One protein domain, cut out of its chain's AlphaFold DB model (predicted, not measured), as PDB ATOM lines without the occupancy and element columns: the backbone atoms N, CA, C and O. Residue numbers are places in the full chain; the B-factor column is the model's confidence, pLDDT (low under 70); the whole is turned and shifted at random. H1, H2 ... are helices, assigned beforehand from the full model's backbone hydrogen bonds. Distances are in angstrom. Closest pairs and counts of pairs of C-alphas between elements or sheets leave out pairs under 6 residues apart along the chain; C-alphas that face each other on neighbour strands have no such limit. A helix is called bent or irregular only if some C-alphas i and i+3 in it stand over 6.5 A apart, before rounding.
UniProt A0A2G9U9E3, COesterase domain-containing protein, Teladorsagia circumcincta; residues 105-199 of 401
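This is residues 105 to 199 of the 401 residues of the protein "COesterase domain-containing protein" of Teladorsagia circumcincta (UniProt A0A2G9U9E3). H4 runs through the middle with H2 side by side, and H3 crosses H2. H1 lies crosswise at H4's first end, and residues 194 to 199 of H5 stick out. The printed part has 95 residues, 56 of them in five named helices, H1 to H5 in order along the chain, with no named strand; the class is all helix, and the whole is compact, with a radius of gyration of the C-alphas of 13.7 A and spans of 39 by 30 by 23 A.

After residues 105 to 123, a stretch with no named element, H1 holds residues 124 to 129 and is irregular, with C-alphas 125 and 128 7.1 A apart; it begins at C-alpha 124 at (29.799, -18.523, 20.384). H2 holds 132 to 142, 15.5 A; H3 152 to 163, 16.2 A; H4 172 to 187, 22.6 A; H5 189 to 199, ending at (38.576, 3.716, -11.073).

H4, the hub, touches H2 with residues 175 to 182 alone, C-alphas 179 and 135 closest at 6.4 A, at a shallow tilt of 18 degrees, the same way. Every O i to N i+4 pair is within hydrogen-bond range in H2 to H5; H1 has 0 of 2, but 2 of 3 O i to N i+3.

The printed part has no cut; no link is long. Residues 116 to 117, 146 to 149 and 185 to 199 are under pLDDT 70.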
ATOM      1  N   ALA A 105      36.342  -6.429  10.494       88.00
ATOM      2  CA  ALA A 105      34.980  -6.778  10.889       88.00
ATOM      3  C   ALA A 105      34.921  -7.945  11.882       88.00
ATOM      4  O   ALA A 105      33.899  -8.100  12.555       88.00
ATOM      5  N   ALA A 106      35.992  -8.733  12.047       90.56
ATOM      6  CA  ALA A 106      36.035  -9.816  13.035       90.56
ATOM      7  C   ALA A 106      35.879  -9.291  14.469       90.56
ATOM      8  O   ALA A 106      35.403 -10.004  15.355       90.56
ATOM      9  N   PHE A 107      36.263  -8.031  14.709       89.50
ATOM     10  CA  PHE A 107      36.025  -7.359  15.983       89.50
ATOM     11  C   PHE A 107      34.524  -7.269  16.300       89.50
ATOM     12  O   PHE A 107      34.123  -7.552  17.428       89.50
ATOM     13  N   PHE A 108      33.704  -6.932  15.305       87.00
ATOM     14  CA  PHE A 108      32.263  -6.726  15.456       87.00
ATOM     15  C   PHE A 108      31.451  -8.017  15.330       87.00
ATOM     16  O   PHE A 108      30.443  -8.169  16.005       87.00
ATOM     17  N   THR A 109      31.897  -8.953  14.493       90.69
ATOM     18  CA  THR A 109      31.166 -10.184  14.164       90.69
ATOM     19  C   THR A 109      31.479 -11.313  15.145       90.69
ATOM     20  O   THR A 109      30.810 -11.461  16.161       90.69
ATOM     21  N   ILE A 110      32.535 -12.087  14.904       91.44
ATOM     22  CA  ILE A 110      32.858 -13.293  15.683       91.44
ATOM     23  C   ILE A 110      33.367 -12.994  17.098       91.44
ATOM     24  O   ILE A 110      33.246 -13.827  17.990       91.44
ATOM     25  N   LYS A 111      33.958 -11.814  17.337       89.12
ATOM     26  CA  LYS A 111      34.312 -11.385  18.701       89.12
ATOM     27  C   LYS A 111      33.161 -10.664  19.406       89.12
ATOM     28  O   LYS A 111      33.330 -10.353  20.588       89.12
ATOM     29  N   ALA A 112      32.075 -10.361  18.683       86.75
ATOM     30  CA  ALA A 112      30.887  -9.651  19.156       86.75
ATOM     31  C   ALA A 112      31.222  -8.431  20.039       86.75
ATOM     32  O   ALA A 112      30.591  -8.173  21.066       86.75
ATOM     33  N   ARG A 113      32.294  -7.695  19.703       85.00
ATOM     34  CA  ARG A 113      32.730  -6.553  20.510       85.00
ATOM     35  C   ARG A 113      31.947  -5.312  20.133       85.00
ATOM     36  O   ARG A 113      31.543  -5.100  18.994       85.00
ATOM     37  N   SER A 114      31.793  -4.465  21.140       78.31
ATOM     38  CA  SER A 114      31.058  -3.211  21.048       78.31
ATOM     39  C   SER A 114      29.640  -3.388  20.480       78.31
ATOM     40  O   SER A 114      29.281  -2.684  19.534       78.31
ATOM     41  N   PRO A 115      28.799  -4.260  21.082       72.00
ATOM     42  CA  PRO A 115      27.409  -4.492  20.649       72.00
ATOM     43  C   PRO A 115      26.527  -3.233  20.738       72.00
ATOM     44  O   PRO A 115      25.368  -3.210  20.355       72.00
ATOM     45  N   PHE A 116      27.084  -2.157  21.283       68.81
ATOM     46  CA  PHE A 116      26.454  -0.862  21.402       68.81
ATOM     47  C   PHE A 116      26.659   0.074  20.202       68.81
ATOM     48  O   PHE A 116      26.032   1.127  20.146       68.81
ATOM     49  N   ILE A 117      27.549  -0.279  19.268       67.19
ATOM     50  CA  ILE A 117      27.747   0.431  17.988       67.19
ATOM     51  C   ILE A 117      27.465  -0.456  16.770       67.19
ATOM     52  O   ILE A 117      27.671  -0.020  15.641       67.19
ATOM     53  N   ASN A 118      27.034  -1.702  16.975       74.31
ATOM     54  CA  ASN A 118      26.562  -2.598  15.923       74.31
ATOM     55  C   ASN A 118      25.811  -3.793  16.536       74.31
ATOM     56  O   ASN A 118      26.132  -4.205  17.644       74.31
ATOM     57  N   ASP A 119      24.900  -4.394  15.774       78.44
ATOM     58  CA  ASP A 119      24.214  -5.650  16.117       78.44
ATOM     59  C   ASP A 119      24.657  -6.766  15.154       78.44
ATOM     60  O   ASP A 119      23.852  -7.398  14.470       78.44
ATOM     61  N   PHE A 120      25.977  -6.895  14.960       84.50
ATOM     62  CA  PHE A 120      26.571  -7.862  14.027       84.50
ATOM     63  C   PHE A 120      27.201  -9.058  14.737       84.50
ATOM     64  O   PHE A 120      27.643  -9.991  14.061       84.50
ATOM     65  N   GLY A 121      27.265  -9.006  16.066       89.44
ATOM     66  CA  GLY A 121      27.851 -10.045  16.892       89.44
ATOM     67  C   GLY A 121      27.173 -11.387  16.664       89.44
ATOM     68  O   GLY A 121      25.950 -11.461  16.594       89.44
ATOM     69  N   VAL A 122      27.978 -12.437  16.545       92.44
ATOM     70  CA  VAL A 122      27.494 -13.815  16.624       92.44
ATOM     71  C   VAL A 122      27.962 -14.376  17.954       92.44
ATOM     72  O   VAL A 122      29.156 -14.323  18.255       92.44
ATOM     73  N   GLU A 123      27.037 -14.904  18.745       92.12
ATOM     74  CA  GLU A 123      27.385 -15.555  20.006       92.12
ATOM     75  C   GLU A 123      28.047 -16.916  19.743       92.12
ATOM     76  O   GLU A 123      27.752 -17.605  18.764       92.12
ATOM     77  N   MET A 124      28.985 -17.317  20.608       93.50
ATOM     78  CA  MET A 124      29.799 -18.523  20.384       93.50
ATOM     79  C   MET A 124      28.974 -19.817  20.313       93.50
ATOM     80  O   MET A 124      29.362 -20.753  19.615       93.50
ATOM     81  N   ASP A 125      27.857 -19.892  21.034       96.19
ATOM     82  CA  ASP A 125      26.933 -21.030  21.009       96.19
ATOM     83  C   ASP A 125      26.120 -21.107  19.707       96.19
ATOM     84  O   ASP A 125      25.674 -22.189  19.323       96.19
ATOM     85  N   GLU A 126      26.001 -20.000  18.974       95.62
ATOM     86  CA  GLU A 126      25.363 -19.963  17.662       95.62
ATOM     87  C   GLU A 126      26.300 -20.357  16.519       95.62
ATOM     88  O   GLU A 126      25.814 -20.579  15.410       95.62
ATOM     89  N   PHE A 127      27.615 -20.464  16.740       96.62
ATOM     90  CA  PHE A 127      28.587 -20.680  15.660       96.62
ATOM     91  C   PHE A 127      28.258 -21.906  14.808       96.62
ATOM     92  O   PHE A 127      28.195 -21.800  13.591       96.62
ATOM     93  N   GLN A 128      27.948 -23.039  15.440       97.50
ATOM     94  CA  GLN A 128      27.627 -24.289  14.736       97.50
ATOM     95  C   GLN A 128      26.295 -24.251  13.974       97.50
ATOM     96  O   GLN A 128      26.009 -25.158  13.202       97.50
ATOM     97  N   THR A 129      25.471 -23.226  14.199       97.44
ATOM     98  CA  THR A 129      24.206 -23.027  13.474       97.44
ATOM     99  C   THR A 129      24.387 -22.236  12.182       97.44
ATOM    100  O   THR A 129      23.405 -21.979  11.491       97.44
ATOM    101  N   TRP A 130      25.605 -21.771  11.885       97.31
ATOM    102  CA  TRP A 130      25.892 -21.078  10.638       97.31
ATOM    103  C   TRP A 130      26.070 -22.070   9.504       97.31
ATOM    104  O   TRP A 130      26.985 -22.886   9.504       97.31
ATOM    105  N   ASP A 131      25.178 -21.949   8.537       97.75
ATOM    106  CA  ASP A 131      25.168 -22.680   7.286       97.75
ATOM    107  C   ASP A 131      24.982 -21.700   6.118       97.75
ATOM    108  O   ASP A 131      24.869 -20.472   6.280       97.75
ATOM    109  N   ARG A 132      24.943 -22.268   4.915       97.69
ATOM    110  CA  ARG A 132      24.731 -21.555   3.661       97.69
ATOM    111  C   ARG A 132      23.462 -20.708   3.690       97.69
ATOM    112  O   ARG A 132      23.473 -19.524   3.332       97.69
ATOM    113  N   GLU A 133      22.347 -21.302   4.103       98.12
ATOM    114  CA  GLU A 133      21.032 -20.669   4.126       98.12
ATOM    115  C   GLU A 133      21.002 -19.479   5.085       98.12
ATOM    116  O   GLU A 133      20.499 -18.405   4.721       98.12
ATOM    117  N   LYS A 134      21.573 -19.637   6.283       96.88
ATOM    118  CA  LYS A 134      21.665 -18.579   7.289       96.88
ATOM    119  C   LYS A 134      22.531 -17.428   6.793       96.88
ATOM    120  O   LYS A 134      22.125 -16.270   6.949       96.88
ATOM    121  N   LEU A 135      23.660 -17.705   6.137       95.75
ATOM    122  CA  LEU A 135      24.503 -16.668   5.540       95.75
ATOM    123  C   LEU A 135      23.750 -15.890   4.448       95.75
ATOM    124  O   LEU A 135      23.682 -14.662   4.511       95.75
ATOM    125  N   ILE A 136      23.100 -16.572   3.500       95.50
ATOM    126  CA  ILE A 136      22.329 -15.921   2.422       95.50
ATOM    127  C   ILE A 136      21.184 -15.069   2.979       95.50
ATOM    128  O   ILE A 136      20.961 -13.943   2.520       95.50
ATOM    129  N   ALA A 137      20.440 -15.585   3.960       95.06
ATOM    130  CA  ALA A 137      19.367 -14.838   4.612       95.06
ATOM    131  C   ALA A 137      19.907 -13.569   5.289       95.06
ATOM    132  O   ALA A 137      19.314 -12.491   5.179       95.06
ATOM    133  N   THR A 138      21.069 -13.685   5.927       91.75
ATOM    134  CA  THR A 138      21.750 -12.584   6.607       91.75
ATOM    135  C   THR A 138      22.250 -11.525   5.615       91.75
ATOM    136  O   THR A 138      21.997 -10.338   5.829       91.75
ATOM    137  N   ILE A 139      22.841 -11.919   4.479       88.94
ATOM    138  CA  ILE A 139      23.234 -11.010   3.381       88.94
ATOM    139  C   ILE A 139      22.027 -10.208   2.875       88.94
ATOM    140  O   ILE A 139      22.078  -8.978   2.791       88.94
ATOM    141  N   LYS A 140      20.908 -10.886   2.591       88.38
ATOM    142  CA  LYS A 140      19.668 -10.245   2.114       88.38
ATOM    143  C   LYS A 140      19.090  -9.251   3.118       88.38
ATOM    144  O   LYS A 140      18.521  -8.245   2.708       88.38
ATOM    145  N   LYS A 141      19.226  -9.525   4.419       86.62
ATOM    146  CA  LYS A 141      18.780  -8.620   5.488       86.62
ATOM    147  C   LYS A 141      19.662  -7.372   5.587       86.62
ATOM    148  O   LYS A 141      19.148  -6.291   5.858       86.62
ATOM    149  N   MET A 142      20.972  -7.512   5.381       81.06
ATOM    150  CA  MET A 142      21.911  -6.388   5.450       81.06
ATOM    151  C   MET A 142      21.776  -5.420   4.279       81.06
ATOM    152  O   MET A 142      21.812  -4.204   4.475       81.06
ATOM    153  N   ILE A 143      21.670  -5.957   3.063       77.50
ATOM    154  CA  ILE A 143      21.661  -5.166   1.834       77.50
ATOM    155  C   ILE A 143      20.228  -4.726   1.556       77.50
ATOM    156  O   ILE A 143      19.416  -5.464   0.995       77.50
ATOM    157  N   ARG A 144      19.911  -3.495   1.952       71.31
ATOM    158  CA  ARG A 144      18.562  -2.946   1.819       71.31
ATOM    159  C   ARG A 144      18.207  -2.665   0.347       71.31
ATOM    160  O   ARG A 144      18.988  -1.996  -0.336       71.31
ATOM    161  N   PRO A 145      17.029  -3.096  -0.139       74.00
ATOM    162  CA  PRO A 145      16.564  -2.810  -1.500       74.00
ATOM    163  C   PRO A 145      16.486  -1.318  -1.815       74.00
ATOM    164  O   PRO A 145      16.693  -0.911  -2.949       74.00
ATOM    165  N   GLU A 146      16.233  -0.479  -0.811       69.19
ATOM    166  CA  GLU A 146      16.090   0.964  -1.016       69.19
ATOM    167  C   GLU A 146      17.371   1.641  -1.537       69.19
ATOM    168  O   GLU A 146      17.286   2.686  -2.178       69.19
ATOM    169  N   PHE A 147      18.547   1.049  -1.300       63.69
ATOM    170  CA  PHE A 147      19.826   1.584  -1.783       63.69
ATOM    171  C   PHE A 147      20.179   1.139  -3.203       63.69
ATOM    172  O   PHE A 147      21.050   1.729  -3.843       63.69
ATOM    173  N   LEU A 148      19.530   0.091  -3.704       65.62
ATOM    174  CA  LEU A 148      19.860  -0.554  -4.966       65.62
ATOM    175  C   LEU A 148      18.556  -0.730  -5.729       65.62
ATOM    176  O   LEU A 148      17.809  -1.646  -5.425       65.62
ATOM    177  N   THR A 149      18.298   0.155  -6.693       69.06
ATOM    178  CA  THR A 149      17.062   0.256  -7.495       69.06
ATOM    179  C   THR A 149      16.705  -1.045  -8.257       69.06
ATOM    180  O   THR A 149      16.675  -2.135  -7.699       69.06
ATOM    181  N   ASN A 150      16.421  -1.017  -9.562       79.19
ATOM    182  CA  ASN A 150      15.919  -2.188 -10.312       79.19
ATOM    183  C   ASN A 150      16.914  -3.376 -10.418       79.19
ATOM    184  O   ASN A 150      16.634  -4.350 -11.111       79.19
ATOM    185  N   ASN A 151      18.063  -3.309  -9.736       83.56
ATOM    186  CA  ASN A 151      19.164  -4.268  -9.810       83.56
ATOM    187  C   ASN A 151      19.410  -5.053  -8.510       83.56
ATOM    188  O   ASN A 151      20.351  -5.847  -8.482       83.56
ATOM    189  N   TRP A 152      18.602  -4.884  -7.453       84.69
ATOM    190  CA  TRP A 152      18.841  -5.556  -6.163       84.69
ATOM    191  C   TRP A 152      19.007  -7.076  -6.293       84.69
ATOM    192  O   TRP A 152      19.980  -7.632  -5.799       84.69
ATOM    193  N   ALA A 153      18.111  -7.749  -7.027       88.94
ATOM    194  CA  ALA A 153      18.168  -9.205  -7.193       88.94
ATOM    195  C   ALA A 153      19.460  -9.672  -7.880       88.94
ATOM    196  O   ALA A 153      20.045 -10.673  -7.478       88.94
ATOM    197  N   LYS A 154      19.921  -8.922  -8.889       86.69
ATOM    198  CA  LYS A 154      21.193  -9.198  -9.558       86.69
ATOM    199  C   LYS A 154      22.359  -9.023  -8.583       86.69
ATOM    200  O   LYS A 154      23.157  -9.938  -8.454       86.69
ATOM    201  N   MET A 155      22.404  -7.905  -7.856       82.88
ATOM    202  CA  MET A 155      23.465  -7.635  -6.882       82.88
ATOM    203  C   MET A 155      23.533  -8.714  -5.800       82.88
ATOM    204  O   MET A 155      24.608  -9.212  -5.502       82.88
ATOM    205  N   ILE A 156      22.393  -9.109  -5.228       88.31
ATOM    206  CA  ILE A 156      22.350 -10.181  -4.230       88.31
ATOM    207  C   ILE A 156      22.897 -11.485  -4.803       88.31
ATOM    208  O   ILE A 156      23.668 -12.153  -4.125       88.31
ATOM    209  N   ASN A 157      22.525 -11.843  -6.034       90.06
ATOM    210  CA  ASN A 157      23.054 -13.046  -6.672       90.06
ATOM    211  C   ASN A 157      24.567 -12.950  -6.891       90.06
ATOM    212  O   ASN A 157      25.263 -13.923  -6.634       90.06
ATOM    213  N   ASP A 158      25.076 -11.786  -7.303       85.81
ATOM    214  CA  ASP A 158      26.510 -11.558  -7.498       85.81
ATOM    215  C   ASP A 158      27.276 -11.649  -6.156       85.81
ATOM    216  O   ASP A 158      28.318 -12.299  -6.076       85.81
ATOM    217  N   VAL A 159      26.730 -11.076  -5.073       86.31
ATOM    218  CA  VAL A 159      27.300 -11.163  -3.713       86.31
ATOM    219  C   VAL A 159      27.282 -12.604  -3.199       86.31
ATOM    220  O   VAL A 159      28.279 -13.066  -2.649       86.31
ATOM    221  N   VAL A 160      26.182 -13.336  -3.392       92.62
ATOM    222  CA  VAL A 160      26.080 -14.752  -3.000       92.62
ATOM    223  C   VAL A 160      27.061 -15.607  -3.800       92.62
ATOM    224  O   VAL A 160      27.807 -16.376  -3.202       92.62
ATOM    225  N   ALA A 161      27.142 -15.417  -5.117       89.88
ATOM    226  CA  ALA A 161      28.079 -16.147  -5.964       89.88
ATOM    227  C   ALA A 161      29.538 -15.946  -5.528       89.88
ATOM    228  O   ALA A 161      30.348 -16.866  -5.601       89.88
ATOM    229  N   TYR A 162      29.882 -14.745  -5.059       87.50
ATOM    230  CA  TYR A 162      31.246 -14.425  -4.651       87.50
ATOM    231  C   TYR A 162      31.586 -14.845  -3.214       87.50
ATOM    232  O   TYR A 162      32.682 -15.351  -2.978       87.50
ATOM    233  N   TYR A 163      30.692 -14.613  -2.248       89.75
ATOM    234  CA  TYR A 163      30.975 -14.865  -0.828       89.75
ATOM    235  C   TYR A 163      30.483 -16.214  -0.329       89.75
ATOM    236  O   TYR A 163      31.011 -16.707   0.657       89.75
ATOM    237  N   VAL A 164      29.469 -16.795  -0.959       94.25
ATOM    238  CA  VAL A 164      28.889 -18.066  -0.516       94.25
ATOM    239  C   VAL A 164      29.379 -19.192  -1.412       94.25
ATOM    240  O   VAL A 164      29.991 -20.129  -0.919       94.25
ATOM    241  N   ASP A 165      29.190 -19.065  -2.727       94.31
ATOM    242  CA  ASP A 165      29.420 -20.178  -3.660       94.31
ATOM    243  C   ASP A 165      30.909 -20.379  -4.020       94.31
ATOM    244  O   ASP A 165      31.307 -21.434  -4.522       94.31
ATOM    245  N   ARG A 166      31.758 -19.366  -3.801       88.88
ATOM    246  CA  ARG A 166      33.186 -19.425  -4.140       88.88
ATOM    247  C   ARG A 166      33.955 -20.275  -3.132       88.88
ATOM    248  O   ARG A 166      34.123 -19.871  -1.978       88.88
ATOM    249  N   ASP A 167      34.513 -21.372  -3.638       93.38
ATOM    250  CA  ASP A 167      35.300 -22.334  -2.862       93.38
ATOM    251  C   ASP A 167      34.515 -22.827  -1.635       93.38
ATOM    252  O   ASP A 167      35.055 -22.900  -0.539       93.38
ATOM    253  N   GLU A 168      33.211 -23.075  -1.818       94.12
ATOM    254  CA  GLU A 168      32.299 -23.449  -0.737       94.12
ATOM    255  C   GLU A 168      32.756 -24.725  -0.020       94.12
ATOM    256  O   GLU A 168      32.991 -25.767  -0.642       94.12
ATOM    257  N   GLU A 169      32.833 -24.637   1.306       95.00
ATOM    258  CA  GLU A 169      33.063 -25.761   2.201       95.00
ATOM    259  C   GLU A 169      31.826 -25.954   3.080       95.00
ATOM    260  O   GLU A 169      31.287 -24.998   3.637       95.00
ATOM    261  N   ASP A 170      31.377 -27.202   3.232       94.12
ATOM    262  CA  ASP A 170      30.249 -27.540   4.106       94.12
ATOM    263  C   ASP A 170      30.691 -27.560   5.582       94.12
ATOM    264  O   ASP A 170      30.782 -28.610   6.224       94.12
ATOM    265  N   ALA A 171      31.064 -26.385   6.091       97.06
ATOM    266  CA  ALA A 171      31.593 -26.184   7.432       97.06
ATOM    267  C   ALA A 171      31.142 -24.831   8.012       97.06
ATOM    268  O   ALA A 171      31.141 -23.803   7.339       97.06
ATOM    269  N   TYR A 172      30.740 -24.812   9.285       96.44
ATOM    270  CA  TYR A 172      30.169 -23.609   9.906       96.44
ATOM    271  C   TYR A 172      31.174 -22.452  10.029       96.44
ATOM    272  O   TYR A 172      30.801 -21.279   9.955       96.44
ATOM    273  N   ASP A 173      32.453 -22.771  10.225       95.81
ATOM    274  CA  ASP A 173      33.544 -21.808  10.321       95.81
ATOM    275  C   ASP A 173      33.822 -21.131   8.975       95.81
ATOM    276  O   ASP A 173      34.042 -19.919   8.967       95.81
ATOM    277  N   PHE A 174      33.677 -21.851   7.856       96.44
ATOM    278  CA  PHE A 174      33.664 -21.256   6.516       96.44
ATOM    279  C   PHE A 174      32.572 -20.181   6.397       96.44
ATOM    280  O   PHE A 174      32.865 -19.030   6.070       96.44
ATOM    281  N   TYR A 175      31.316 -20.493   6.734       97.25
ATOM    282  CA  TYR A 175      30.219 -19.519   6.610       97.25
ATOM    283  C   TYR A 175      30.353 -18.324   7.570       97.25
ATOM    284  O   TYR A 175      29.966 -17.209   7.214       97.25
ATOM    285  N   LEU A 176      30.927 -18.514   8.763       95.38
ATOM    286  CA  LEU A 176      31.244 -17.419   9.692       95.38
ATOM    287  C   LEU A 176      32.373 -16.521   9.187       95.38
ATOM    288  O   LEU A 176      32.317 -15.295   9.350       95.38
ATOM    289  N   GLU A 177      33.400 -17.106   8.577       94.38
ATOM    290  CA  GLU A 177      34.464 -16.348   7.930       94.38
ATOM    291  C   GLU A 177      33.891 -15.532   6.772       94.38
ATOM    292  O   GLU A 177      34.080 -14.317   6.737       94.38
ATOM    293  N   ARG A 178      33.062 -16.135   5.914       94.06
ATOM    294  CA  ARG A 178      32.371 -15.424   4.827       94.06
ATOM    295  C   ARG A 178      31.413 -14.348   5.327       94.06
ATOM    296  O   ARG A 178      31.353 -13.272   4.743       94.06
ATOM    297  N   TYR A 179      30.702 -14.572   6.431       93.38
ATOM    298  CA  TYR A 179      29.909 -13.527   7.089       93.38
ATOM    299  C   TYR A 179      30.775 -12.340   7.520       93.38
ATOM    300  O   TYR A 179      30.407 -11.182   7.297       93.38
ATOM    301  N   THR A 180      31.934 -12.631   8.114       91.38
ATOM    302  CA  THR A 180      32.915 -11.617   8.503       91.38
ATOM    303  C   THR A 180      33.402 -10.859   7.274       91.38
ATOM    304  O   THR A 180      33.329  -9.635   7.275       91.38
ATOM    305  N   GLU A 181      33.789 -11.558   6.207       88.06
ATOM    306  CA  GLU A 181      34.221 -10.959   4.939       88.06
ATOM    307  C   GLU A 181      33.121 -10.129   4.260       88.06
ATOM    308  O   GLU A 181      33.416  -9.091   3.683       88.06
ATOM    309  N   VAL A 182      31.845 -10.529   4.326       86.25
ATOM    310  CA  VAL A 182      30.730  -9.713   3.810       86.25
ATOM    311  C   VAL A 182      30.579  -8.442   4.638       86.25
ATOM    312  O   VAL A 182      30.323  -7.373   4.090       86.25
ATOM    313  N   LYS A 183      30.725  -8.522   5.965       81.44
ATOM    314  CA  LYS A 183      30.687  -7.334   6.826       81.44
ATOM    315  C   LYS A 183      31.875  -6.424   6.576       81.44
ATOM    316  O   LYS A 183      31.683  -5.211   6.548       81.44
ATOM    317  N   GLU A 184      33.047  -7.000   6.334       77.38
ATOM    318  CA  GLU A 184      34.193  -6.267   5.817       77.38
ATOM    319  C   GLU A 184      33.853  -5.632   4.489       77.38
ATOM    320  O   GLU A 184      34.010  -4.438   4.375       77.38
ATOM    321  N   MET A 185      33.295  -6.356   3.522       69.31
ATOM    322  CA  MET A 185      32.846  -5.779   2.260       69.31
ATOM    323  C   MET A 185      31.811  -4.698   2.480       69.31
ATOM    324  O   MET A 185      31.713  -3.842   1.647       69.31
ATOM    325  N   ALA A 186      31.024  -4.689   3.543       64.81
ATOM    326  CA  ALA A 186      29.984  -3.689   3.715       64.81
ATOM    327  C   ALA A 186      30.470  -2.434   4.468       64.81
ATOM    328  O   ALA A 186      29.967  -1.329   4.243       64.81
ATOM    329  N   SER A 187      31.484  -2.577   5.328       59.28
ATOM    330  CA  SER A 187      32.239  -1.459   5.912       59.28
ATOM    331  C   SER A 187      33.292  -0.908   4.942       59.28
ATOM    332  O   SER A 187      33.502   0.302   4.875       59.28
ATOM    333  N   LEU A 188      33.907  -1.798   4.166       50.22
ATOM    334  CA  LEU A 188      34.872  -1.574   3.097       50.22
ATOM    335  C   LEU A 188      34.202  -1.450   1.734       50.22
ATOM    336  O   LEU A 188      34.933  -1.202   0.795       50.22
ATOM    337  N   ASP A 189      32.884  -1.559   1.550       44.03
ATOM    338  CA  ASP A 189      32.274  -1.369   0.210       44.03
ATOM    339  C   ASP A 189      32.445   0.083  -0.142       44.03
ATOM    340  O   ASP A 189      32.738   0.440  -1.252       44.03
ATOM    341  N   ALA A 190      32.417   0.947   0.848       48.41
ATOM    342  CA  ALA A 190      32.866   2.309   0.745       48.41
ATOM    343  C   ALA A 190      34.355   2.524   0.519       48.41
ATOM    344  O   ALA A 190      34.758   3.658   0.318       48.41
ATOM    345  N   LEU A 191      35.185   1.495   0.646       44.16
ATOM    346  CA  LEU A 191      36.600   1.523   0.313       44.16
ATOM    347  C   LEU A 191      36.856   0.831  -1.029       44.16
ATOM    348  O   LEU A 191      37.678   1.307  -1.781       44.16
ATOM    349  N   VAL A 192      36.145  -0.245  -1.367       42.03
ATOM    350  CA  VAL A 192      36.209  -0.981  -2.631       42.03
ATOM    351  C   VAL A 192      35.427  -0.231  -3.688       42.03
ATOM    352  O   VAL A 192      35.995   0.019  -4.728       42.03
ATOM    353  N   LYS A 193      34.217   0.262  -3.419       43.62
ATOM    354  CA  LYS A 193      33.541   1.316  -4.190       43.62
ATOM    355  C   LYS A 193      34.284   2.642  -4.111       43.62
ATOM    356  O   LYS A 193      34.277   3.334  -5.101       43.62
ATOM    357  N   TRP A 194      35.028   2.992  -3.057       47.34
ATOM    358  CA  TRP A 194      35.960   4.133  -3.158       47.34
ATOM    359  C   TRP A 194      37.171   3.826  -4.036       47.34
ATOM    360  O   TRP A 194      37.552   4.719  -4.758       47.34
ATOM    361  N   MET A 195      37.712   2.601  -4.078       42.25
ATOM    362  CA  MET A 195      38.810   2.134  -4.949       42.25
ATOM    363  C   MET A 195      38.331   1.863  -6.397       42.25
ATOM    364  O   MET A 195      39.104   1.984  -7.351       42.25
ATOM    365  N   MET A 196      37.046   1.545  -6.574       39.41
ATOM    366  CA  MET A 196      36.364   1.223  -7.833       39.41
ATOM    367  C   MET A 196      35.611   2.431  -8.415       39.41
ATOM    368  O   MET A 196      35.576   2.553  -9.627       39.41
ATOM    369  N   ASP A 197      35.112   3.380  -7.620       42.56
ATOM    370  CA  ASP A 197      34.764   4.746  -8.066       42.56
ATOM    371  C   ASP A 197      36.033   5.620  -8.157       42.56
ATOM    372  O   ASP A 197      36.099   6.505  -9.013       42.56
ATOM    373  N   PHE A 198      37.122   5.302  -7.429       47.72
ATOM    374  CA  PHE A 198      38.493   5.745  -7.768       47.72
ATOM    375  C   PHE A 198      38.857   5.330  -9.194       47.72
ATOM    376  O   PHE A 198      39.579   6.080  -9.855       47.72
ATOM    377  N   ARG A 199      38.345   4.184  -9.693       41.31
ATOM    378  CA  ARG A 199      38.576   3.716 -11.073       41.31
ATOM    379  C   ARG A 199      38.116   4.747 -12.106       41.31
ATOM    380  O   ARG A 199      38.668   4.801 -13.198       41.31
TER     381      ARG A 199